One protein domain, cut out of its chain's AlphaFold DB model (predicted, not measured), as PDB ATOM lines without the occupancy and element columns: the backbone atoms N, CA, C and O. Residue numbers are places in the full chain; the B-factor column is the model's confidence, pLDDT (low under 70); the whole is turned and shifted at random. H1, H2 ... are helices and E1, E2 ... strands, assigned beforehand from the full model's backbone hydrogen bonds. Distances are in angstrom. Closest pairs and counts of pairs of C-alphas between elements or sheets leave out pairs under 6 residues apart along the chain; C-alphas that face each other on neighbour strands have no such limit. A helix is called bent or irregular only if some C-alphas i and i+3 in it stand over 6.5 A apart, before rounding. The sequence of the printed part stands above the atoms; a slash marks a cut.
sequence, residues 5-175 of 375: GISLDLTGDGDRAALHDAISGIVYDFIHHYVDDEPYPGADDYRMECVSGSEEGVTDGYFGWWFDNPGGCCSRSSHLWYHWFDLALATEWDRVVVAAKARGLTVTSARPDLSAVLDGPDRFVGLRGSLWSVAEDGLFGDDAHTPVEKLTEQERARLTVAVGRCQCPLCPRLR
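What this domain is: This is residues 5 to 175 of the 375 residues of an uncharacterized protein of Streptomyces hainanensis (UniProt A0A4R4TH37). An elongated body has H3a, the first arm of a bent helix, through its middle; at one end the long helix H1, the second arm H3b beside it and the two-strand ribbon of E1 and E2 group together, and at the other end a small twisted sheet, E3 to E6, is covered on one face by H5. H1 crosses the later part of H3a at nearly a right angle, and the short helix H4 packs on that same part of H3a. The printed part has 171 residues with six named helices and six named strands, in the order E1 H1 H2 E2 H3 H4 E3 E4 E5 E6 H5 H6, and its class is mixed, helices and strands. The sheets have the orders E1 - E2 and E3 - E4 - E5 - E6, both antiparallel. The whole is compact, with a radius of gyration of the C-alphas of 17.2 A, and spans 56 by 33 by 27 A.

How they stand to each other: E1, residues 5 to 11, is the antiparallel neighbour of E2, residues 62 to 66; N 8 and O 63 are 2.8 A apart, within hydrogen-bond range. Residues 10 to 11 of E1 also pair, antiparallel, with residues 106 to 107. H1, residues 16 to 37, and E2 are near each other, with 7 pairs of C-alphas within 10 A. H2, residues 45 to 48, is close to H1 but not clearly touching: the closest C-alphas, of His 32 and Arg 47, are 7.9 A apart. H3, residues 75 to 101, was assigned as one helix by its hydrogen bonds but is bent: C-alphas 91 and 94 are 8.2 A apart, and its arms H3a, residues 75 to 91, and H3b, residues 94 to 101, are about perpendicular at 86 degrees. H1 touches H3a, about perpendicular at 82 degrees, with the C-alphas of Val 27 and Ala 88 closest at 5.4 A. H1 touches H3b at a shallow tilt of 19 degrees, opposite ways, with Leu 19 and Ala 100 closest, their C-alphas 6.0 A apart. H4, residues 114 to 118, touches H3a, with the C-alphas of Ala 90 and Leu 114 closest at 5.1 A. E3, E4, E5 and E6, residues 124 to 127, 130 to 135, 138 to 140 and 145 to 147, form a meander, each strand the antiparallel neighbour of the one before; N 125 and O 132, N 133 and O 140, and N 139 and O 146 are each 2.9 A apart, within hydrogen-bond range. H5, residues 153 to 164, is on this sheet at a height of 8.5 A. There are three layers, helices on both faces of a sheet: H3a on one face, H5 on the other. H6, residues 170 to 175, only just touches H1, with 3 pairs of C-alphas within 8 A; Tyr 34 and Leu 170 are closest, their C-alphas 5.9 A apart. Every O i to N i+4 pair is within hydrogen-bond range in H3a, H3b, H4 and H6, against 17 of 18 in H1 and 7 of 8 in H5; H2 is too short for such a pair.

Where its parts are: E1 begins at C-alpha 5, (9.647, -36.597, 18.665), and is 19.3 A long. H1 is 31.8 A long, H2 5.7 A and E2 12.5 A. H3a measures 24.4 A from C-alpha 75 at (17.355, -45.133, 24.387), H3b 10.6 A and H4 6.1 A. E3 to E6 measure 9.6, 15.8, 6.6 and 6.3 A. H5 is 17.3 A long, and H6, 8.9 A, ends at C-alpha 175, (-6.514, -47.765, 32.926).

The domain as a whole: The C-alphas of Asp 13 and Glu 153 are the two farthest apart, at 56.8 A. The printed part has no cut. The links H2 to E2, residues 49 to 61, and H3 to H4, residues 102 to 113, are long. The mean pLDDT of the printed part is 82.9; residue 5 and residues 38 to 74 are under 70.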
ATOM      1  N   GLY A   5      10.326 -37.852  18.426       66.25
ATOM      2  CA  GLY A   5       9.647 -36.597  18.665       66.25
ATOM      3  C   GLY A   5       8.145 -36.698  18.514       66.25
ATOM      4  O   GLY A   5       7.626 -37.530  17.772       66.25
ATOM      5  N   ILE A   6       7.470 -35.839  19.261       75.19
ATOM      6  CA  ILE A   6       6.023 -35.656  19.222       75.19
ATOM      7  C   ILE A   6       5.769 -34.367  18.472       75.19
ATOM      8  O   ILE A   6       6.418 -33.376  18.788       75.19
ATOM      9  N   SER A   7       4.848 -34.372  17.510       80.94
ATOM     10  CA  SER A   7       4.494 -33.184  16.736       80.94
ATOM     11  C   SER A   7       3.042 -32.758  16.948       80.94
ATOM     12  O   SER A   7       2.147 -33.602  16.982       80.94
ATOM     13  N   LEU A   8       2.806 -31.450  17.008       85.62
ATOM     14  CA  LEU A   8       1.489 -30.821  16.958       85.62
ATOM     15  C   LEU A   8       1.371 -29.976  15.690       85.62
ATOM     16  O   LEU A   8       2.284 -29.214  15.363       85.62
ATOM     17  N   ASP A   9       0.222 -30.072  15.026       89.81
ATOM     18  CA  ASP A   9      -0.095 -29.207  13.892       89.81
ATOM     19  C   ASP A   9      -0.728 -27.918  14.424       89.81
ATOM     20  O   ASP A   9      -1.708 -27.961  15.181       89.81
ATOM     21  N   LEU A  10      -0.170 -26.771  14.034       90.25
ATOM     22  CA  LEU A  10      -0.586 -25.452  14.511       90.25
ATOM     23  C   LEU A  10      -0.841 -24.482  13.352       90.25
ATOM     24  O   LEU A  10      -0.144 -24.487  12.339       90.25
ATOM     25  N   THR A  11      -1.777 -23.559  13.554       92.75
ATOM     26  CA  THR A  11      -1.994 -22.387  12.689       92.75
ATOM     27  C   THR A  11      -1.978 -21.090  13.502       92.75
ATOM     28  O   THR A  11      -2.171 -21.111  14.721       92.75
ATOM     29  N   GLY A  12      -1.748 -19.960  12.829       91.69
ATOM     30  CA  GLY A  12      -1.629 -18.633  13.443       91.69
ATOM     31  C   GLY A  12      -0.183 -18.159  13.614       91.69
ATOM     32  O   GLY A  12       0.764 -18.943  13.507       91.69
ATOM     33  N   ASP A  13      -0.041 -16.863  13.900       90.81
ATOM     34  CA  ASP A  13       1.245 -16.148  14.018       90.81
ATOM     35  C   ASP A  13       1.626 -15.863  15.482       90.81
ATOM     36  O   ASP A  13       2.382 -14.940  15.784       90.81
ATOM     37  N   GLY A  14       1.040 -16.624  16.405       91.44
ATOM     38  CA  GLY A  14       1.253 -16.483  17.836       91.44
ATOM     39  C   GLY A  14       2.627 -16.938  18.340       91.44
ATOM     40  O   GLY A  14       3.464 -17.444  17.590       91.44
ATOM     41  N   ASP A  15       2.848 -16.784  19.647       89.62
ATOM     42  CA  ASP A  15       4.128 -17.093  20.298       89.62
ATOM     43  C   ASP A  15       4.305 -18.609  20.514       89.62
ATOM     44  O   ASP A  15       3.758 -19.203  21.450       89.62
ATOM     45  N   ARG A  16       5.063 -19.243  19.608       85.94
ATOM     46  CA  ARG A  16       5.352 -20.686  19.625       85.94
ATOM     47  C   ARG A  16       6.305 -21.081  20.755       85.94
ATOM     48  O   ARG A  16       6.090 -22.124  21.366       85.94
ATOM     49  N   ALA A  17       7.299 -20.253  21.072       84.19
ATOM     50  CA  ALA A  17       8.235 -20.523  22.162       84.19
ATOM     51  C   ALA A  17       7.511 -20.492  23.514       84.19
ATOM     52  O   ALA A  17       7.598 -21.435  24.297       84.19
ATOM     53  N   ALA A  18       6.664 -19.487  23.747       88.25
ATOM     54  CA  ALA A  18       5.846 -19.458  24.953       88.25
ATOM     55  C   ALA A  18       4.861 -20.636  25.024       88.25
ATOM     56  O   ALA A  18       4.468 -21.033  26.125       88.25
ATOM     57  N   LEU A  19       4.384 -21.156  23.882       88.62
ATOM     58  CA  LEU A  19       3.516 -22.339  23.849       88.62
ATOM     59  C   LEU A  19       4.294 -23.598  24.230       88.62
ATOM     60  O   LEU A  19       3.751 -24.438  24.945       88.62
ATOM     61  N   HIS A  20       5.551 -23.702  23.801       85.12
ATOM     62  CA  HIS A  20       6.437 -24.814  24.140       85.12
ATOM     63  C   HIS A  20       6.537 -24.954  25.652       85.12
ATOM     64  O   HIS A  20       6.166 -25.987  26.204       85.12
ATOM     65  N   ASP A  21       6.912 -23.863  26.316       85.25
ATOM     66  CA  ASP A  21       7.083 -23.827  27.766       85.25
ATOM     67  C   ASP A  21       5.780 -24.147  28.507       85.25
ATOM     68  O   ASP A  21       5.783 -24.834  29.527       85.25
ATOM     69  N   ALA A  22       4.641 -23.698  27.970       90.56
ATOM     70  CA  ALA A  22       3.334 -23.985  28.549       90.56
ATOM     71  C   ALA A  22       2.977 -25.471  28.484       90.56
ATOM     72  O   ALA A  22       2.480 -26.026  29.462       90.56
ATOM     73  N   ILE A  23       3.212 -26.111  27.337       89.56
ATOM     74  CA  ILE A  23       2.930 -27.536  27.158       89.56
ATOM     75  C   ILE A  23       3.901 -28.366  27.994       89.56
ATOM     76  O   ILE A  23       3.454 -29.280  28.680       89.56
ATOM     77  N   SER A  24       5.188 -28.012  28.022       86.50
ATOM     78  CA  SER A  24       6.163 -28.644  28.915       86.50
ATOM     79  C   SER A  24       5.717 -28.554  30.376       86.50
ATOM     80  O   SER A  24       5.709 -29.571  31.061       86.50
ATOM     81  N   GLY A  25       5.248 -27.386  30.832       88.69
ATOM     82  CA  GLY A  25       4.675 -27.227  32.173       88.69
ATOM     83  C   GLY A  25       3.478 -28.149  32.429       88.69
ATOM     84  O   GLY A  25       3.460 -28.863  33.425       88.69
ATOM     85  N   ILE A  26       2.517 -28.213  31.498       92.69
ATOM     86  CA  ILE A  26       1.352 -29.113  31.598       92.69
ATOM     87  C   ILE A  26       1.786 -30.582  31.713       92.69
ATOM     88  O   ILE A  26       1.250 -31.322  32.539       92.69
ATOM     89  N   VAL A  27       2.738 -31.008  30.881       90.44
ATOM     90  CA  VAL A  27       3.224 -32.391  30.856       90.44
ATOM     91  C   VAL A  27       3.992 -32.730  32.130       90.44
ATOM     92  O   VAL A  27       3.759 -33.789  32.710       90.44
ATOM     93  N   TYR A  28       4.869 -31.844  32.599       87.75
ATOM     94  CA  TYR A  28       5.613 -32.071  33.835       87.75
ATOM     95  C   TYR A  28       4.694 -32.104  35.050       87.75
ATOM     96  O   TYR A  28       4.805 -33.034  35.843       87.75
ATOM     97  N   ASP A  29       3.736 -31.179  35.158       90.31
ATOM     98  CA  ASP A  29       2.723 -31.208  36.218       90.31
ATOM     99  C   ASP A  29       1.987 -32.557  36.237       90.31
ATOM    100  O   ASP A  29       1.817 -33.168  37.291       90.31
ATOM    101  N   PHE A  30       1.582 -33.050  35.061       92.44
ATOM    102  CA  PHE A  30       0.906 -34.339  34.916       92.44
ATOM    103  C   PHE A  30       1.784 -35.515  35.361       92.44
ATOM    104  O   PHE A  30       1.340 -36.360  36.138       92.44
ATOM    105  N   ILE A  31       3.028 -35.580  34.879       88.94
ATOM    106  CA  ILE A  31       3.951 -36.678  35.188       88.94
ATOM    107  C   ILE A  31       4.310 -36.667  36.672       88.94
ATOM    108  O   ILE A  31       4.226 -37.712  37.320       88.94
ATOM    109  N   HIS A  32       4.666 -35.505  37.225       85.81
ATOM    110  CA  HIS A  32       5.020 -35.373  38.634       85.81
ATOM    111  C   HIS A  32       3.864 -35.758  39.545       85.81
ATOM    112  O   HIS A  32       4.092 -36.489  40.500       85.81
ATOM    113  N   HIS A  33       2.623 -35.405  39.204       88.88
ATOM    114  CA  HIS A  33       1.470 -35.832  39.995       88.88
ATOM    115  C   HIS A  33       1.390 -37.363  40.138       88.88
ATOM    116  O   HIS A  33       1.137 -37.882  41.221       88.88
ATOM    117  N   TYR A  34       1.670 -38.117  39.071       86.31
ATOM    118  CA  TYR A  34       1.687 -39.581  39.135       86.31
ATOM    119  C   TYR A  34       2.927 -40.151  39.829       86.31
ATOM    120  O   TYR A  34       2.826 -41.136  40.566       86.31
ATOM    121  N   VAL A  35       4.095 -39.580  39.553       81.94
ATOM    122  CA  VAL A  35       5.374 -40.071  40.072       81.94
ATOM    123  C   VAL A  35       5.509 -39.789  41.570       81.94
ATOM    124  O   VAL A  35       6.005 -40.640  42.303       81.94
ATOM    125  N   ASP A  36       5.019 -38.648  42.044       79.06
ATOM    126  CA  ASP A  36       5.098 -38.250  43.451       79.06
ATOM    127  C   ASP A  36       4.142 -39.076  44.330       79.06
ATOM    128  O   ASP A  36       4.467 -39.382  45.478       79.06
ATOM    129  N   ASP A  37       3.015 -39.518  43.764       71.81
ATOM    130  CA  ASP A  37       2.044 -40.410  44.410       71.81
ATOM    131  C   ASP A  37       2.588 -41.844  44.644       71.81
ATOM    132  O   ASP A  37       2.092 -42.557  45.515       71.81
ATOM    133  N   GLU A  38       3.591 -42.310  43.882       65.75
ATOM    134  CA  GLU A  38       4.316 -43.576  44.141       65.75
ATOM    135  C   GLU A  38       5.832 -43.349  44.102       65.75
ATOM    136  O   GLU A  38       6.463 -43.540  43.056       65.75
ATOM    137  N   PRO A  39       6.462 -42.983  45.230       57.56
ATOM    138  CA  PRO A  39       7.897 -42.773  45.249       57.56
ATOM    139  C   PRO A  39       8.607 -44.106  44.992       57.56
ATOM    140  O   PRO A  39       8.656 -44.987  45.852       57.56
ATOM    141  N   TYR A  40       9.183 -44.261  43.801       63.62
ATOM    142  CA  TYR A  40      10.214 -45.262  43.560       63.62
ATOM    143  C   TYR A  40      11.590 -44.584  43.651       63.62
ATOM    144  O   TYR A  40      11.722 -43.431  43.253       63.62
ATOM    145  N   PRO A  41      12.624 -45.272  44.172       62.91
ATOM    146  CA  PRO A  41      13.956 -44.708  44.392       62.91
ATOM    147  C   PRO A  41      14.579 -43.929  43.222       62.91
ATOM    148  O   PRO A  41      15.346 -43.013  43.477       62.91
ATOM    149  N   GLY A  42      14.257 -44.272  41.969       63.84
ATOM    150  CA  GLY A  42      14.737 -43.560  40.775       63.84
ATOM    151  C   GLY A  42      13.840 -42.424  40.266       63.84
ATOM    152  O   GLY A  42      14.123 -41.873  39.211       63.84
ATOM    153  N   ALA A  43      12.741 -42.089  40.948       67.44
ATOM    154  CA  ALA A  43      11.811 -41.039  40.518       67.44
ATOM    155  C   ALA A  43      12.490 -39.668  40.380       67.44
ATOM    156  O   ALA A  43      12.178 -38.925  39.453       67.44
ATOM    157  N   ASP A  44      13.437 -39.366  41.275       66.62
ATOM    158  CA  ASP A  44      14.185 -38.105  41.298       66.62
ATOM    159  C   ASP A  44      15.084 -37.929  40.064       66.62
ATOM    160  O   ASP A  44      15.203 -36.812  39.557       66.62
ATOM    161  N   ASP A  45      15.642 -39.019  39.530       64.75
ATOM    162  CA  ASP A  45      16.469 -38.990  38.314       64.75
ATOM    163  C   ASP A  45      15.625 -38.536  37.109       64.75
ATOM    164  O   ASP A  45      16.032 -37.684  36.319       64.75
ATOM    165  N   TYR A  46      14.366 -38.985  37.051       63.81
ATOM    166  CA  TYR A  46      13.388 -38.526  36.064       63.81
ATOM    167  C   TYR A  46      12.828 -37.127  36.357       63.81
ATOM    168  O   TYR A  46      12.059 -36.615  35.553       63.81
ATOM    169  N   ARG A  47      13.179 -36.461  37.465       64.31
ATOM    170  CA  ARG A  47      12.807 -35.050  37.672       64.31
ATOM    171  C   ARG A  47      13.825 -34.074  37.078       64.31
ATOM    172  O   ARG A  47      13.446 -32.959  36.732       64.31
ATOM    173  N   MET A  48      15.100 -34.460  36.967       56.34
ATOM    174  CA  MET A  48      16.192 -33.525  36.643       56.34
ATOM    175  C   MET A  48      16.632 -33.508  35.170       56.34
ATOM    176  O   MET A  48      17.190 -32.507  34.728       56.34
ATOM    177  N   GLU A  49      16.393 -34.570  34.394       55.12
ATOM    178  CA  GLU A  49      17.085 -34.767  33.104       55.12
ATOM    179  C   GLU A  49      16.352 -34.260  31.847       55.12
ATOM    180  O   GLU A  49      16.883 -34.357  30.744       55.12
ATOM    181  N   CYS A  50      15.153 -33.680  31.960       51.50
ATOM    182  CA  CYS A  50      14.308 -33.455  30.779       51.50
ATOM    183  C   CYS A  50      14.456 -32.093  30.072       51.50
ATOM    184  O   CYS A  50      13.649 -31.771  29.202       51.50
ATOM    185  N   VAL A  51      15.464 -31.286  30.416       49.97
ATOM    186  CA  VAL A  51      15.590 -29.905  29.918       49.97
ATOM    187  C   VAL A  51      16.958 -29.675  29.279       49.97
ATOM    188  O   VAL A  51      17.851 -29.101  29.889       49.97
ATOM    189  N   SER A  52      17.145 -30.107  28.031       42.50
ATOM    190  CA  SER A  52      18.097 -29.440  27.127       42.50
ATOM    191  C   SER A  52      17.890 -29.883  25.679       42.50
ATOM    192  O   SER A  52      18.159 -31.026  25.334       42.50
ATOM    193  N   GLY A  53      17.436 -28.960  24.824       45.75
ATOM    194  CA  GLY A  53      17.535 -29.113  23.369       45.75
ATOM    195  C   GLY A  53      16.223 -29.217  22.592       45.75
ATOM    196  O   GLY A  53      16.124 -30.047  21.697       45.75
ATOM    197  N   SER A  54      15.227 -28.363  22.849       43.53
ATOM    198  CA  SER A  54      14.263 -28.049  21.788       43.53
ATOM    199  C   SER A  54      14.967 -27.141  20.772       43.53
ATOM    200  O   SER A  54      14.980 -25.920  20.927       43.53
ATOM    201  N   GLU A  55      15.623 -27.710  19.762       46.38
ATOM    202  CA  GLU A  55      15.938 -26.913  18.577       46.38
ATOM    203  C   GLU A  55      14.614 -26.596  17.873       46.38
ATOM    204  O   GLU A  55      13.847 -27.499  17.529       46.38
ATOM    205  N   GLU A  56      14.331 -25.302  17.698       44.84
ATOM    206  CA  GLU A  56      13.232 -24.772  16.891       44.84
ATOM    207  C   GLU A  56      13.398 -25.219  15.429       44.84
ATOM    208  O   GLU A  56      13.806 -24.466  14.546       44.84
ATOM    209  N   GLY A  57      13.048 -26.468  15.140       45.47
ATOM    210  CA  GLY A  57      12.757 -26.934  13.794       45.47
ATOM    211  C   GLY A  57      11.392 -26.412  13.361       45.47
ATOM    212  O   GLY A  57      10.492 -27.202  13.103       45.47
ATOM    213  N   VAL A  58      11.207 -25.088  13.319       45.88
ATOM    214  CA  VAL A  58      10.022 -24.457  12.720       45.88
ATOM    215  C   VAL A  58      10.142 -24.601  11.202       45.88
ATOM    216  O   VAL A  58      10.456 -23.657  10.484       45.88
ATOM    217  N   THR A  59       9.954 -25.814  10.690       48.94
ATOM    218  CA  THR A  59       9.698 -26.042   9.267       48.94
ATOM    219  C   THR A  59       8.187 -26.042   9.072       48.94
ATOM    220  O   THR A  59       7.518 -26.941   9.574       48.94
ATOM    221  N   ASP A  60       7.667 -24.993   8.427       49.41
ATOM    222  CA  ASP A  60       6.292 -24.803   7.937       49.41
ATOM    223  C   ASP A  60       5.223 -25.756   8.519       49.41
ATOM    224  O   ASP A  60       4.846 -26.749   7.898       49.41
ATOM    225  N   GLY A  61       4.698 -25.419   9.703       52.00
ATOM    226  CA  GLY A  61       3.458 -25.998  10.247       52.00
ATOM    227  C   GLY A  61       3.602 -27.039  11.362       52.00
ATOM    228  O   GLY A  61       2.593 -27.364  11.985       52.00
ATOM    229  N   TYR A  62       4.819 -27.502  11.667       53.69
ATOM    230  CA  TYR A  62       5.060 -28.516  12.701       53.69
ATOM    231  C   TYR A  62       5.683 -27.934  13.972       53.69
ATOM    232  O   TYR A  62       6.581 -27.092  13.922       53.69
ATOM    233  N   PHE A  63       5.209 -28.412  15.122       58.12
ATOM    234  CA  PHE A  63       5.713 -28.056  16.444       58.12
ATOM    235  C   PHE A  63       6.126 -29.318  17.191       58.12
ATOM    236  O   PHE A  63       5.256 -30.154  17.416       58.12
ATOM    237  N   GLY A  64       7.406 -29.490  17.543       55.59
ATOM    238  CA  GLY A  64       7.879 -30.766  18.081       55.59
ATOM    239  C   GLY A  64       8.854 -30.704  19.250       55.59
ATOM    240  O   GLY A  64       9.618 -29.752  19.387       55.59
ATOM    241  N   TRP A  65       8.829 -31.757  20.068       67.69
ATOM    242  CA  TRP A  65       9.817 -32.019  21.119       67.69
ATOM    243  C   TRP A  65      10.784 -33.082  20.642       67.69
ATOM    244  O   TRP A  65      10.352 -34.114  20.134       67.69
ATOM    245  N   TRP A  66      12.075 -32.849  20.845       57.44
ATOM    246  CA  TRP A  66      13.106 -33.843  20.601       57.44
ATOM    247  C   TRP A  66      13.624 -34.340  21.938       57.44
ATOM    248  O   TRP A  66      14.141 -33.572  22.746       57.44
ATOM    249  N   PHE A  67      13.496 -35.642  22.162       62.06
ATOM    250  CA  PHE A  67      14.173 -36.306  23.267       62.06
ATOM    251  C   PHE A  67      15.505 -36.811  22.734       62.06
ATOM    252  O   PHE A  67      15.680 -38.001  22.459       62.06
ATOM    253  N   ASP A  68      16.413 -35.864  22.497       46.25
ATOM    254  CA  ASP A  68      17.782 -36.195  22.138       46.25
ATOM    255  C   ASP A  68      18.463 -36.950  23.285       46.25
ATOM    256  O   ASP A  68      17.908 -37.161  24.365       46.25
ATOM    257  N   ASN A  69      19.680 -37.405  23.029       49.19
ATOM    258  CA  ASN A  69      20.582 -37.912  24.048       49.19
ATOM    259  C   ASN A  69      21.637 -36.824  24.324       49.19
ATOM    260  O   ASN A  69      22.769 -36.972  23.855       49.19
ATOM    261  N   PRO A  70      21.324 -35.697  25.005       34.84
ATOM    262  CA  PRO A  70      22.257 -34.580  25.101       34.84
ATOM    263  C   PRO A  70      23.282 -34.814  26.226       34.84
ATOM    264  O   PRO A  70      24.224 -34.037  26.361       34.84
ATOM    265  N   GLY A  71      23.131 -35.897  27.013       40.69
ATOM    266  CA  GLY A  71      23.942 -36.182  28.202       40.69
ATOM    267  C   GLY A  71      24.076 -37.649  28.640       40.69
ATOM    268  O   GLY A  71      24.638 -37.883  29.702       40.69
ATOM    269  N   GLY A  72      23.624 -38.643  27.870       45.44
ATOM    270  CA  GLY A  72      23.659 -40.055  28.284       45.44
ATOM    271  C   GLY A  72      22.306 -40.661  28.669       45.44
ATOM    272  O   GLY A  72      22.294 -41.742  29.246       45.44
ATOM    273  N   CYS A  73      21.176 -40.039  28.314       50.38
ATOM    274  CA  CYS A  73      19.885 -40.727  28.343       50.38
ATOM    275  C   CYS A  73      19.942 -41.872  27.319       50.38
ATOM    276  O   CYS A  73      19.817 -41.652  26.110       50.38
ATOM    277  N   CYS A  74      20.202 -43.100  27.774       66.12
ATOM    278  CA  CYS A  74      20.149 -44.267  26.901       66.12
ATOM    279  C   CYS A  74      18.730 -44.399  26.322       66.12
ATOM    280  O   CYS A  74      17.760 -43.886  26.884       66.12
ATOM    281  N   SER A  75      18.598 -45.075  25.177       73.06
ATOM    282  CA  SER A  75      17.355 -45.133  24.387       73.06
ATOM    283  C   SER A  75      16.091 -45.393  25.218       73.06
ATOM    284  O   SER A  75      15.060 -44.780  24.962       73.06
ATOM    285  N   ARG A  76      16.156 -46.232  26.259       82.06
ATOM    286  CA  ARG A  76      15.029 -46.493  27.167       82.06
ATOM    287  C   ARG A  76      14.475 -45.214  27.801       82.06
ATOM    288  O   ARG A  76      13.257 -45.054  27.804       82.06
ATOM    289  N   SER A  77      15.316 -44.333  28.341       77.50
ATOM    290  CA  SER A  77      14.864 -43.105  29.009       77.50
ATOM    291  C   SER A  77      14.176 -42.148  28.028       77.50
ATOM    292  O   SER A  77      13.124 -41.602  28.358       77.50
ATOM    293  N   SER A  78      14.667 -42.036  26.788       77.19
ATOM    294  CA  SER A  78      13.995 -41.251  25.739       77.19
ATOM    295  C   SER A  78      12.649 -41.865  25.322       77.19
ATOM    296  O   SER A  78      11.663 -41.144  25.199       77.19
ATOM    297  N   HIS A  79      12.568 -43.194  25.162       84.19
ATOM    298  CA  HIS A  79      11.303 -43.894  24.882       84.19
ATOM    299  C   HIS A  79      10.294 -43.755  26.033       84.19
ATOM    300  O   HIS A  79       9.095 -43.634  25.796       84.19
ATOM    301  N   LEU A  80      10.764 -43.771  27.281       85.44
ATOM    302  CA  LEU A  80       9.913 -43.569  28.447       85.44
ATOM    303  C   LEU A  80       9.313 -42.165  28.463       85.44
ATOM    304  O   LEU A  80       8.106 -42.022  28.638       85.44
ATOM    305  N   TRP A  81      10.153 -41.144  28.291       84.44
ATOM    306  CA  TRP A  81       9.701 -39.758  28.250       84.44
ATOM    307  C   TRP A  81       8.725 -39.522  27.114       84.44
ATOM    308  O   TRP A  81       7.665 -38.953  27.350       84.44
ATOM    309  N   TYR A  82       9.034 -40.038  25.925       87.06
ATOM    310  CA  TYR A  82       8.113 -40.026  24.799       87.06
ATOM    311  C   TYR A  82       6.760 -40.653  25.178       87.06
ATOM    312  O   TYR A  82       5.716 -40.022  25.030       87.06
ATOM    313  N   HIS A  83       6.772 -41.853  25.769       91.56
ATOM    314  CA  HIS A  83       5.559 -42.546  26.198       91.56
ATOM    315  C   HIS A  83       4.752 -41.750  27.239       91.56
ATOM    316  O   HIS A  83       3.530 -41.645  27.135       91.56
ATOM    317  N   TRP A  84       5.404 -41.169  28.247       92.19
ATOM    318  CA  TRP A  84       4.732 -40.348  29.259       92.19
ATOM    319  C   TRP A  84       4.194 -39.034  28.704       92.19
ATOM    320  O   TRP A  84       3.115 -38.603  29.107       92.19
ATOM    321  N   PHE A  85       4.908 -38.424  27.764       91.62
ATOM    322  CA  PHE A  85       4.469 -37.216  27.084       91.62
ATOM    323  C   PHE A  85       3.235 -37.500  26.215       91.62
ATOM    324  O   PHE A  85       2.265 -36.746  26.285       91.62
ATOM    325  N   ASP A  86       3.196 -38.628  25.498       92.69
ATOM    326  CA  ASP A  86       2.005 -39.075  24.760       92.69
ATOM    327  C   ASP A  86       0.800 -39.289  25.693       92.69
ATOM    328  O   ASP A  86      -0.312 -38.850  25.389       92.69
ATOM    329  N   LEU A  87       1.006 -39.910  26.865       95.12
ATOM    330  CA  LEU A  87      -0.053 -40.066  27.874       95.12
ATOM    331  C   LEU A  87      -0.560 -38.712  28.382       95.12
ATOM    332  O   LEU A  87      -1.774 -38.523  28.520       95.12
ATOM    333  N   ALA A  88       0.353 -37.776  28.647       95.06
ATOM    334  CA  ALA A  88       0.024 -36.436  29.105       95.06
ATOM    335  C   ALA A  88      -0.768 -35.667  28.042       95.06
ATOM    336  O   ALA A  88      -1.823 -35.127  28.354       95.06
ATOM    337  N   LEU A  89      -0.344 -35.680  26.775       94.06
ATOM    338  CA  LEU A  89      -1.076 -35.023  25.688       94.06
ATOM    339  C   LEU A  89      -2.452 -35.640  25.439       94.06
ATOM    340  O   LEU A  89      -3.422 -34.907  25.246       94.06
ATOM    341  N   ALA A  90      -2.560 -36.972  25.465       94.62
ATOM    342  CA  ALA A  90      -3.840 -37.662  25.308       94.62
ATOM    343  C   ALA A  90      -4.850 -37.264  26.401       94.62
ATOM    344  O   ALA A  90      -6.063 -37.251  26.172       94.62
ATOM    345  N   THR A  91      -4.344 -36.924  27.587       95.44
ATOM    346  CA  THR A  91      -5.148 -36.672  28.782       95.44
ATOM    347  C   THR A  91      -5.417 -35.185  29.027       95.44
ATOM    348  O   THR A  91      -6.549 -34.808  29.332       95.44
ATOM    349  N   GLU A  92      -4.407 -34.331  28.856       95.44
ATOM    350  CA  GLU A  92      -4.413 -32.886  29.136       95.44
ATOM    351  C   GLU A  92      -4.669 -32.032  27.883       95.44
ATOM    352  O   GLU A  92      -4.455 -30.818  27.891       95.44
ATOM    353  N   TRP A  93      -5.139 -32.645  26.794       94.69
ATOM    354  CA  TRP A  93      -5.322 -31.995  25.495       94.69
ATOM    355  C   TRP A  93      -6.058 -30.651  25.550       94.69
ATOM    356  O   TRP A  93      -5.679 -29.702  24.870       94.69
ATOM    357  N   ASP A  94      -7.097 -30.536  26.378       92.38
ATOM    358  CA  ASP A  94      -7.875 -29.295  26.466       92.38
ATOM    359  C   ASP A  94      -7.053 -28.143  27.045       92.38
ATOM    360  O   ASP A  94      -7.163 -27.010  26.575       92.38
ATOM    361  N   ARG A  95      -6.159 -28.427  28.002       93.94
ATOM    362  CA  ARG A  95      -5.220 -27.427  28.528       93.94
ATOM    363  C   ARG A  95      -4.212 -27.010  27.464       93.94
ATOM    364  O   ARG A  95      -3.886 -25.829  27.388       93.94
ATOM    365  N   VAL A  96      -3.777 -27.938  26.608       94.38
ATOM    366  CA  VAL A  96      -2.909 -27.637  25.454       94.38
ATOM    367  C   VAL A  96      -3.618 -26.701  24.470       94.38
ATOM    368  O   VAL A  96      -3.059 -25.675  24.081       94.38
ATOM    369  N   VAL A  97      -4.875 -26.990  24.122       94.06
ATOM    370  CA  VAL A  97      -5.687 -26.143  23.228       94.06
ATOM    371  C   VAL A  97      -5.902 -24.747  23.823       94.06
ATOM    372  O   VAL A  97      -5.743 -23.744  23.124       94.06
ATOM    373  N   VAL A  98      -6.220 -24.657  25.119       92.94
ATOM    374  CA  VAL A  98      -6.371 -23.374  25.828       92.94
ATOM    375  C   VAL A  98      -5.052 -22.597  25.851       92.94
ATOM    376  O   VAL A  98      -5.046 -21.397  25.562       92.94
ATOM    377  N   ALA A  99      -3.931 -23.265  26.133       95.12
ATOM    378  CA  ALA A  99      -2.608 -22.648  26.153       95.12
ATOM    379  C   ALA A  99      -2.201 -22.095  24.778       95.12
ATOM    380  O   ALA A  99      -1.644 -20.995  24.717       95.12
ATOM    381  N   ALA A 100      -2.518 -22.812  23.694       94.44
ATOM    382  CA  ALA A 100      -2.302 -22.354  22.322       94.44
ATOM    383  C   ALA A 100      -3.146 -21.115  22.006       94.44
ATOM    384  O   ALA A 100      -2.608 -20.090  21.576       94.44
ATOM    385  N   LYS A 101      -4.449 -21.157  22.312       94.75
ATOM    386  CA  LYS A 101      -5.363 -20.032  22.073       94.75
ATOM    387  C   LYS A 101      -4.918 -18.765  22.804       94.75
ATOM    388  O   LYS A 101      -4.919 -17.689  22.209       94.75
ATOM    389  N   ALA A 102      -4.492 -18.889  24.063       94.19
ATOM    390  CA  ALA A 102      -3.991 -17.771  24.866       94.19
ATOM    391  C   ALA A 102      -2.754 -17.081  24.257       94.19
ATOM    392  O   ALA A 102      -2.433 -15.956  24.628       94.19
ATOM    393  N   ARG A 103      -2.073 -17.743  23.315       94.31
ATOM    394  CA  ARG A 103      -0.871 -17.254  22.632       94.31
ATOM    395  C   ARG A 103      -1.117 -16.876  21.178       94.31
ATOM    396  O   ARG A 103      -0.159 -16.598  20.472       94.31
ATOM    397  N   GLY A 104      -2.371 -16.855  20.721       94.19
ATOM    398  CA  GLY A 104      -2.714 -16.542  19.331       94.19
ATOM    399  C   GLY A 104      -2.463 -17.694  18.351       94.19
ATOM    400  O   GLY A 104      -2.308 -17.455  17.156       94.19
ATOM    401  N   LEU A 105      -2.413 -18.932  18.846       93.56
ATOM    402  CA  LEU A 105      -2.234 -20.146  18.048       93.56
ATOM    403  C   LEU A 105      -3.497 -21.010  18.094       93.56
ATOM    404  O   LEU A 105      -4.261 -20.982  19.059       93.56
ATOM    405  N   THR A 106      -3.716 -21.802  17.049       94.81
ATOM    406  CA  THR A 106      -4.803 -22.789  16.982       94.81
ATOM    407  C   THR A 106      -4.228 -24.164  16.694       94.81
ATOM    408  O   THR A 106      -3.542 -24.344  15.689       94.81
ATOM    409  N   VAL A 107      -4.530 -25.132  17.560       93.19
ATOM    410  CA  VAL A 107      -4.169 -26.541  17.358       93.19
ATOM    411  C   VAL A 107      -5.109 -27.156  16.325       93.19
ATOM    412  O   VAL A 107      -6.326 -27.112  16.501       93.19
ATOM    413  N   THR A 108      -4.553 -27.719  15.254       93.50
ATOM    414  CA  THR A 108      -5.317 -28.359  14.168       93.50
ATOM    415  C   THR A 108      -5.198 -29.877  14.157       93.50
ATOM    416  O   THR A 108      -6.035 -30.545  13.552       93.50
ATOM    417  N   SER A 109      -4.189 -30.434  14.828       92.88
ATOM    418  CA  SER A 109      -4.057 -31.878  15.024       92.88
ATOM    419  C   SER A 109      -5.197 -32.429  15.888       92.88
ATOM    420  O   SER A 109      -5.765 -31.722  16.723       92.88
ATOM    421  N   ALA A 110      -5.525 -33.708  15.715       92.50
ATOM    422  CA  ALA A 110      -6.487 -34.390  16.577       92.50
ATOM    423  C   ALA A 110      -5.875 -34.717  17.950       92.50
ATOM    424  O   ALA A 110      -4.668 -34.926  18.068       92.50
ATOM    425  N   ARG A 111      -6.728 -34.824  18.977       92.94
ATOM    426  CA  ARG A 111      -6.339 -35.355  20.292       92.94
ATOM    427  C   ARG A 111      -5.780 -36.780  20.132       92.94
ATOM    428  O   ARG A 111      -6.462 -37.596  19.505       92.94
ATOM    429  N   PRO A 112      -4.622 -37.116  20.731       93.88
ATOM    430  CA  PRO A 112      -4.129 -38.490  20.755       93.88
ATOM    431  C   PRO A 112      -5.126 -39.447  21.428       93.88
ATOM    432  O   PRO A 112      -5.719 -39.122  22.459       93.88
ATOM    433  N   ASP A 113      -5.313 -40.642  20.862       92.88
ATOM    434  CA  ASP A 113      -6.170 -41.667  21.464       92.88
ATOM    435  C   ASP A 113      -5.457 -42.315  22.657       92.88
ATOM    436  O   ASP A 113      -4.548 -43.131  22.492       92.88
ATOM    437  N   LEU A 114      -5.910 -41.986  23.870       94.69
ATOM    438  CA  LEU A 114      -5.363 -42.541  25.107       94.69
ATOM    439  C   LEU A 114      -5.374 -44.079  25.122       94.69
ATOM    440  O   LEU A 114      -4.469 -44.690  25.686       94.69
ATOM    441  N   SER A 115      -6.369 -44.726  24.507       94.44
ATOM    442  CA  SER A 115      -6.422 -46.191  24.440       94.44
ATOM    443  C   SER A 115      -5.285 -46.737  23.588       94.44
ATOM    444  O   SER A 115      -4.600 -47.661  24.018       94.44
ATOM    445  N   ALA A 116      -5.034 -46.121  22.431       94.25
ATOM    446  CA  ALA A 116      -3.938 -46.499  21.548       94.25
ATOM    447  C   ALA A 116      -2.566 -46.305  22.213       94.25
ATOM    448  O   ALA A 116      -1.712 -47.180  22.097       94.25
ATOM    449  N   VAL A 117      -2.369 -45.214  22.966       94.25
ATOM    450  CA  VAL A 117      -1.122 -44.981  23.722       94.25
ATOM    451  C   VAL A 117      -0.948 -46.026  24.832       94.25
ATOM    452  O   VAL A 117       0.137 -46.579  25.011       94.25
ATOM    453  N   LEU A 118      -2.015 -46.343  25.575       94.94
ATOM    454  CA  LEU A 118      -1.968 -47.320  26.669       94.94
ATOM    455  C   LEU A 118      -1.781 -48.763  26.190       94.94
ATOM    456  O   LEU A 118      -1.184 -49.563  26.914       94.94
ATOM    457  N   ASP A 119      -2.313 -49.109  25.022       94.25
ATOM    458  CA  ASP A 119      -2.232 -50.453  24.440       94.25
ATOM    459  C   ASP A 119      -1.079 -50.577  23.418       94.25
ATOM    460  O   ASP A 119      -0.926 -51.609  22.760       94.25
ATOM    461  N   GLY A 120      -0.252 -49.530  23.312       91.94
ATOM    462  CA  GLY A 120       0.898 -49.445  22.423       91.94
ATOM    463  C   GLY A 120       2.026 -50.444  22.735       91.94
ATOM    464  O   GLY A 120       2.000 -51.168  23.738       91.94
ATOM    465  N   PRO A 121       3.037 -50.511  21.851       90.56
ATOM    466  CA  PRO A 121       4.127 -51.478  21.957       90.56
ATOM    467  C   PRO A 121       5.123 -51.152  23.076       90.56
ATOM    468  O   PRO A 121       5.779 -52.066  23.576       90.56
ATOM    469  N   ASP A 122       5.229 -49.884  23.484       90.19
ATOM    470  CA  ASP A 122       6.128 -49.464  24.554       90.19
ATOM    471  C   ASP A 122       5.645 -50.003  25.904       90.19
ATOM    472  O   ASP A 122       4.562 -49.681  26.407       90.19
ATOM    473  N   ARG A 123       6.459 -50.874  26.499       94.25
ATOM    474  CA  ARG A 123       6.126 -51.589  27.730       94.25
ATOM    475  C   ARG A 123       7.217 -51.364  28.750       94.25
ATOM    476  O   ARG A 123       8.370 -51.742  28.549       94.25
ATOM    477  N   PHE A 124       6.816 -50.786  29.873       94.56
ATOM    478  CA  PHE A 124       7.698 -50.540  31.001       94.56
ATOM    479  C   PHE A 124       7.155 -51.183  32.271       94.56
ATOM    480  O   PHE A 124       5.949 -51.395  32.397       94.56
ATOM    481  N   VAL A 125       8.026 -51.474  33.234       93.31
ATOM    482  CA  VAL A 125       7.635 -51.972  34.559       93.31
ATOM    483  C   VAL A 125       8.548 -51.410  35.645       93.31
ATOM    484  O   VAL A 125       9.770 -51.399  35.500       93.31
ATOM    485  N   GLY A 126       7.960 -50.940  36.747       89.50
ATOM    486  CA  GLY A 126       8.714 -50.510  37.929       89.50
ATOM    487  C   GLY A 126       9.121 -51.703  38.796       89.50
ATOM    488  O   GLY A 126       8.267 -52.291  39.455       89.50
ATOM    489  N   LEU A 127      10.406 -52.069  38.825       88.88
ATOM    490  CA  LEU A 127      10.949 -53.182  39.617       88.88
ATOM    491  C   LEU A 127      12.281 -52.801  40.257       88.88
ATOM    492  O   LEU A 127      13.090 -52.097  39.658       88.88
ATOM    493  N   ARG A 128      12.528 -53.301  41.475       88.50
ATOM    494  CA  ARG A 128      13.772 -53.045  42.233       88.50
ATOM    495  C   ARG A 128      14.079 -51.550  42.413       88.50
ATOM    496  O   ARG A 128      15.235 -51.158  42.482       88.50
ATOM    497  N   GLY A 129      13.035 -50.726  42.468       82.56
ATOM    498  CA  GLY A 129      13.143 -49.274  42.593       82.56
ATOM    499  C   GLY A 129      13.560 -48.525  41.324       82.56
ATOM    500  O   GLY A 129      13.808 -47.325  41.399       82.56
ATOM    501  N   SER A 130      13.593 -49.198  40.172       85.06
ATOM    502  CA  SER A 130      13.909 -48.610  38.867       85.06
ATOM    503  C   SER A 130      12.820 -48.927  37.845       85.06
ATOM    504  O   SER A 130      12.052 -49.880  38.014       85.06
ATOM    505  N   LEU A 131      12.770 -48.158  36.758       88.19
ATOM    506  CA  LEU A 131      11.911 -48.465  35.623       88.19
ATOM    507  C   LEU A 131      12.671 -49.246  34.547       88.19
ATOM    508  O   LEU A 131      13.779 -48.884  34.159       88.19
ATOM    509  N   TRP A 132      12.068 -50.318  34.050       91.88
ATOM    510  CA  TRP A 132      12.669 -51.209  33.058       91.88
ATOM    511  C   TRP A 132      11.826 -51.242  31.795       91.88
ATOM    512  O   TRP A 132      10.603 -51.315  31.898       91.88
ATOM    513  N   SER A 133      12.465 -51.243  30.624       93.69
ATOM    514  CA  SER A 133      11.813 -51.664  29.382       93.69
ATOM    515  C   SER A 133      11.641 -53.184  29.391       93.69
ATOM    516  O   SER A 133      12.475 -53.916  29.934       93.69
ATOM    517  N   VAL A 134      10.524 -53.647  28.842       94.75
ATOM    518  CA  VAL A 134      10.079 -55.037  28.906       94.75
ATOM    519  C   VAL A 134      10.191 -55.693  27.538       94.75
ATOM    520  O   VAL A 134       9.576 -55.230  26.578       94.75
ATOM    521  N   ALA A 135      10.892 -56.824  27.483       92.69
ATOM    522  CA  ALA A 135      10.844 -57.753  26.359       92.69
ATOM    523  C   ALA A 135      10.578 -59.185  26.854       92.69
ATOM    524  O   ALA A 135      10.511 -59.444  28.057       92.69
ATOM    525  N   GLU A 136      10.382 -60.121  25.923       91.31
ATOM    526  CA  GLU A 136      10.066 -61.520  26.250       91.31
ATOM    527  C   GLU A 136      11.211 -62.240  26.982       91.31
ATOM    528  O   GLU A 136      10.960 -63.162  27.758       91.31
ATOM    529  N   ASP A 137      12.454 -61.813  26.762       93.00
ATOM    530  CA  ASP A 137      13.674 -62.430  27.288       93.00
ATOM    531  C   ASP A 137      14.248 -61.739  28.538       93.00
ATOM    532  O   ASP A 137      15.154 -62.283  29.181       93.00
ATOM    533  N   GLY A 138      13.692 -60.599  28.964       94.81
ATOM    534  CA  GLY A 138      14.136 -59.943  30.191       94.81
ATOM    535  C   GLY A 138      13.712 -58.489  30.376       94.81
ATOM    536  O   GLY A 138      12.792 -57.968  29.743       94.81
ATOM    537  N   LEU A 139      14.407 -57.846  31.314       95.25
ATOM    538  CA  LEU A 139      14.271 -56.434  31.659       95.25
ATOM    539  C   LEU A 139      15.495 -55.656  31.182       95.25
ATOM    540  O   LEU A 139      16.628 -56.036  31.495       95.25
ATOM    541  N   PHE A 140      15.260 -54.529  30.518       92.56
ATOM    542  CA  PHE A 140      16.303 -53.685  29.938       92.56
ATOM    543  C   PHE A 140      16.297 -52.305  30.605       92.56
ATOM    544  O   PHE A 140      15.316 -51.560  30.549       92.56
ATOM    545  N   GLY A 141      17.387 -52.008  31.306       88.12
ATOM    546  CA  GLY A 141      17.737 -50.690  31.825       88.12
ATOM    547  C   GLY A 141      18.673 -49.964  30.858       88.12
ATOM    548  O   GLY A 141      19.040 -50.515  29.824       88.12
ATOM    549  N   ASP A 142      19.089 -48.751  31.219       78.62
ATOM    550  CA  ASP A 142      20.018 -47.957  30.401       78.62
ATOM    551  C   ASP A 142      21.387 -48.644  30.251       78.62
ATOM    552  O   ASP A 142      21.885 -48.773  29.136       78.62
ATOM    553  N   ASP A 143      21.925 -49.183  31.352       82.81
ATOM    554  CA  ASP A 143      23.235 -49.857  31.399       82.81
ATOM    555  C   ASP A 143      23.159 -51.307  31.913       82.81
ATOM    556  O   ASP A 143      24.166 -51.924  32.269       82.81
ATOM    557  N   ALA A 144      21.952 -51.869  32.011       86.75
ATOM    558  CA  ALA A 144      21.729 -53.159  32.654       86.75
ATOM    559  C   ALA A 144      20.725 -54.024  31.894       86.75
ATOM    560  O   ALA A 144      19.691 -53.553  31.437       86.75
ATOM    561  N   HIS A 145      20.990 -55.327  31.854       94.12
ATOM    562  CA  HIS A 145      20.032 -56.334  31.409       94.12
ATOM    563  C   HIS A 145      19.842 -57.376  32.514       94.12
ATOM    564  O   HIS A 145      20.811 -57.960  33.011       94.12
ATOM    565  N   THR A 146      18.587 -57.616  32.891       96.19
ATOM    566  CA  THR A 146      18.215 -58.703  33.800       96.19
ATOM    567  C   THR A 146      17.430 -59.761  33.024       96.19
ATOM    568  O   THR A 146      16.239 -59.555  32.786       96.19
ATOM    569  N   PRO A 147      18.057 -60.893  32.657       97.12
ATOM    570  CA  PRO A 147      17.361 -61.977  31.971       97.12
ATOM    571  C   PRO A 147      16.316 -62.636  32.885       97.12
ATOM    572  O   PRO A 147      16.458 -62.617  34.117       97.12
ATOM    573  N   VAL A 148      15.285 -63.245  32.289       97.31
ATOM    574  CA  VAL A 148      14.124 -63.836  32.994       97.31
ATOM    575  C   VAL A 148      14.524 -64.820  34.100       97.31
ATOM    576  O   VAL A 148      13.896 -64.855  35.164       97.31
ATOM    577  N   GLU A 149      15.585 -65.601  33.904       97.62
ATOM    578  CA  GLU A 149      16.035 -66.615  34.866       97.62
ATOM    579  C   GLU A 149      16.579 -65.995  36.161       97.62
ATOM    580  O   GLU A 149      16.611 -66.658  37.197       97.62
ATOM    581  N   LYS A 150      16.984 -64.717  36.124       97.50
ATOM    582  CA  LYS A 150      17.475 -63.959  37.287       97.50
ATOM    583  C   LYS A 150      16.379 -63.174  38.012       97.50
ATOM    584  O   LYS A 150      16.673 -62.452  38.970       97.50
ATOM    585  N   LEU A 151      15.134 -63.274  37.559       97.06
ATOM    586  CA  LEU A 151      13.994 -62.671  38.237       97.06
ATOM    587  C   LEU A 151      13.507 -63.578  39.370       97.06
ATOM    588  O   LEU A 151      13.563 -64.806  39.291       97.06
ATOM    589  N   THR A 152      13.010 -62.974  40.440       97.44
ATOM    590  CA  THR A 152      12.234 -63.692  41.457       97.44
ATOM    591  C   THR A 152      10.877 -64.122  40.887       97.44
ATOM    592  O   THR A 152      10.462 -63.672  39.819       97.44
ATOM    593  N   GLU A 153      10.154 -64.999  41.583       97.31
ATOM    594  CA  GLU A 153       8.815 -65.423  41.150       97.31
ATOM    595  C   GLU A 153       7.829 -64.248  41.057       97.31
ATOM    596  O   GLU A 153       7.124 -64.112  40.059       97.31
ATOM    597  N   GLN A 154       7.849 -63.346  42.042       96.25
ATOM    598  CA  GLN A 154       7.020 -62.141  42.045       96.25
ATOM    599  C   GLN A 154       7.375 -61.194  40.887       96.25
ATOM    600  O   GLN A 154       6.488 -60.649  40.231       96.25
ATOM    601  N   GLU A 155       8.665 -61.012  40.599       96.19
ATOM    602  CA  GLU A 155       9.119 -60.200  39.464       96.19
ATOM    603  C   GLU A 155       8.731 -60.824  38.125       96.19
ATOM    604  O   GLU A 155       8.287 -60.101  37.239       96.19
ATOM    605  N   ARG A 156       8.831 -62.156  37.986       97.00
ATOM    606  CA  ARG A 156       8.346 -62.867  36.794       97.00
ATOM    607  C   ARG A 156       6.851 -62.667  36.597       97.00
ATOM    608  O   ARG A 156       6.445 -62.371  35.483       97.00
ATOM    609  N   ALA A 157       6.046 -62.755  37.656       95.81
ATOM    610  CA  ALA A 157       4.608 -62.504  37.562       95.81
ATOM    611  C   ALA A 157       4.309 -61.074  37.071       95.81
ATOM    612  O   ALA A 157       3.476 -60.881  36.184       95.81
ATOM    613  N   ARG A 158       5.036 -60.069  37.583       94.50
ATOM    614  CA  ARG A 158       4.914 -58.677  37.114       94.50
ATOM    615  C   ARG A 158       5.390 -58.504  35.672       94.50
ATOM    616  O   ARG A 158       4.715 -57.821  34.907       94.50
ATOM    617  N   LEU A 159       6.494 -59.148  35.288       95.62
ATOM    618  CA  LEU A 159       6.978 -59.173  33.908       95.62
ATOM    619  C   LEU A 159       5.933 -59.788  32.970       95.62
ATOM    620  O   LEU A 159       5.641 -59.197  31.941       95.62
ATOM    621  N   THR A 160       5.320 -60.919  33.328       96.06
ATOM    622  CA  THR A 160       4.277 -61.563  32.514       96.06
ATOM    623  C   THR A 160       3.116 -60.614  32.222       96.06
ATOM    624  O   THR A 160       2.656 -60.540  31.085       96.06
ATOM    625  N   VAL A 161       2.668 -59.842  33.216       95.06
ATOM    626  CA  VAL A 161       1.651 -58.801  32.995       95.06
ATOM    627  C   VAL A 161       2.201 -57.682  32.109       95.06
ATOM    628  O   VAL A 161       1.510 -57.235  31.193       95.06
ATOM    629  N   ALA A 162       3.439 -57.248  32.353       95.56
ATOM    630  CA  ALA A 162       4.063 -56.143  31.636       95.56
ATOM    631  C   ALA A 162       4.349 -56.446  30.153       95.56
ATOM    632  O   ALA A 162       4.276 -55.549  29.315       95.56
ATOM    633  N   VAL A 163       4.588 -57.717  29.812       94.94
ATOM    634  CA  VAL A 163       4.664 -58.207  28.428       94.94
ATOM    635  C   VAL A 163       3.316 -58.052  27.727       94.94
ATOM    636  O   VAL A 163       3.288 -57.832  26.530       94.94
ATOM    637  N   GLY A 164       2.186 -58.123  28.429       94.06
ATOM    638  CA  GLY A 164       0.876 -57.874  27.821       94.06
ATOM    639  C   GLY A 164       0.525 -56.389  27.701       94.06
ATOM    640  O   GLY A 164      -0.173 -55.996  26.770       94.06
ATOM    641  N   ARG A 165       0.972 -55.561  28.653       94.50
ATOM    642  CA  ARG A 165       0.571 -54.150  28.775       94.50
ATOM    643  C   ARG A 165       1.556 -53.360  29.629       94.50
ATOM    644  O   ARG A 165       2.016 -53.867  30.641       94.50
ATOM    645  N   CYS A 166       1.789 -52.084  29.323       95.38
ATOM    646  CA  CYS A 166       2.678 -51.245  30.135       95.38
ATOM    647  C   CYS A 166       2.243 -51.188  31.620       95.38
ATOM    648  O   CYS A 166       1.057 -51.036  31.934       95.38
ATOM    649  N   GLN A 167       3.204 -51.321  32.531       93.44
ATOM    650  CA  GLN A 167       3.084 -51.265  33.993       93.44
ATOM    651  C   GLN A 167       4.012 -50.175  34.575       93.44
ATOM    652  O   GLN A 167       4.547 -50.331  35.677       93.44
ATOM    653  N   CYS A 168       4.251 -49.087  33.829       91.62
ATOM    654  CA  CYS A 168       4.856 -47.876  34.393       91.62
ATOM    655  C   CYS A 168       3.908 -47.250  35.435       91.62
ATOM    656  O   CYS A 168       2.723 -47.562  35.399       91.62
ATOM    657  N   PRO A 169       4.366 -46.359  36.329       87.06
ATOM    658  CA  PRO A 169       3.513 -45.779  37.377       87.06
ATOM    659  C   PRO A 169       2.232 -45.088  36.868       87.06
ATOM    660  O   PRO A 169       1.206 -45.098  37.542       87.06
ATOM    661  N   LEU A 170       2.259 -44.536  35.650       91.38
ATOM    662  CA  LEU A 170       1.131 -43.806  35.063       91.38
ATOM    663  C   LEU A 170       0.059 -44.752  34.488       91.38
ATOM    664  O   LEU A 170      -1.138 -44.569  34.710       91.38
ATOM    665  N   CYS A 171       0.462 -45.783  33.736       94.38
ATOM    666  CA  CYS A 171      -0.479 -46.567  32.928       94.38
ATOM    667  C   CYS A 171      -1.558 -47.334  33.720       94.38
ATOM    668  O   CYS A 171      -2.701 -47.350  33.261       94.38
ATOM    669  N   PRO A 172      -1.276 -48.013  34.849       91.44
ATOM    670  CA  PRO A 172      -2.303 -48.666  35.658       91.44
ATOM    671  C   PRO A 172      -3.363 -47.683  36.159       91.44
ATOM    672  O   PRO A 172      -4.552 -47.972  36.041       91.44
ATOM    673  N   ARG A 173      -2.953 -46.490  36.609       90.75
ATOM    674  CA  ARG A 173      -3.875 -45.459  37.106       90.75
ATOM    675  C   ARG A 173      -4.702 -44.813  36.001       90.75
ATOM    676  O   ARG A 173      -5.849 -44.458  36.223       90.75
ATOM    677  N   LEU A 174      -4.170 -44.731  34.784       95.06
ATOM    678  CA  LEU A 174      -4.953 -44.296  33.626       95.06
ATOM    679  C   LEU A 174      -5.893 -45.391  33.106       95.06
ATOM    680  O   LEU A 174      -6.919 -45.078  32.512       95.06
ATOM    681  N   ARG A 175      -5.592 -46.680  33.311       93.56
ATOM    682  CA  ARG A 175      -6.514 -47.765  32.926       93.56
ATOM    683  C   ARG A 175      -7.657 -47.950  33.919       93.56
ATOM    684  O   ARG A 175      -8.729 -48.324  33.452       93.56
TER     685      ARG A 175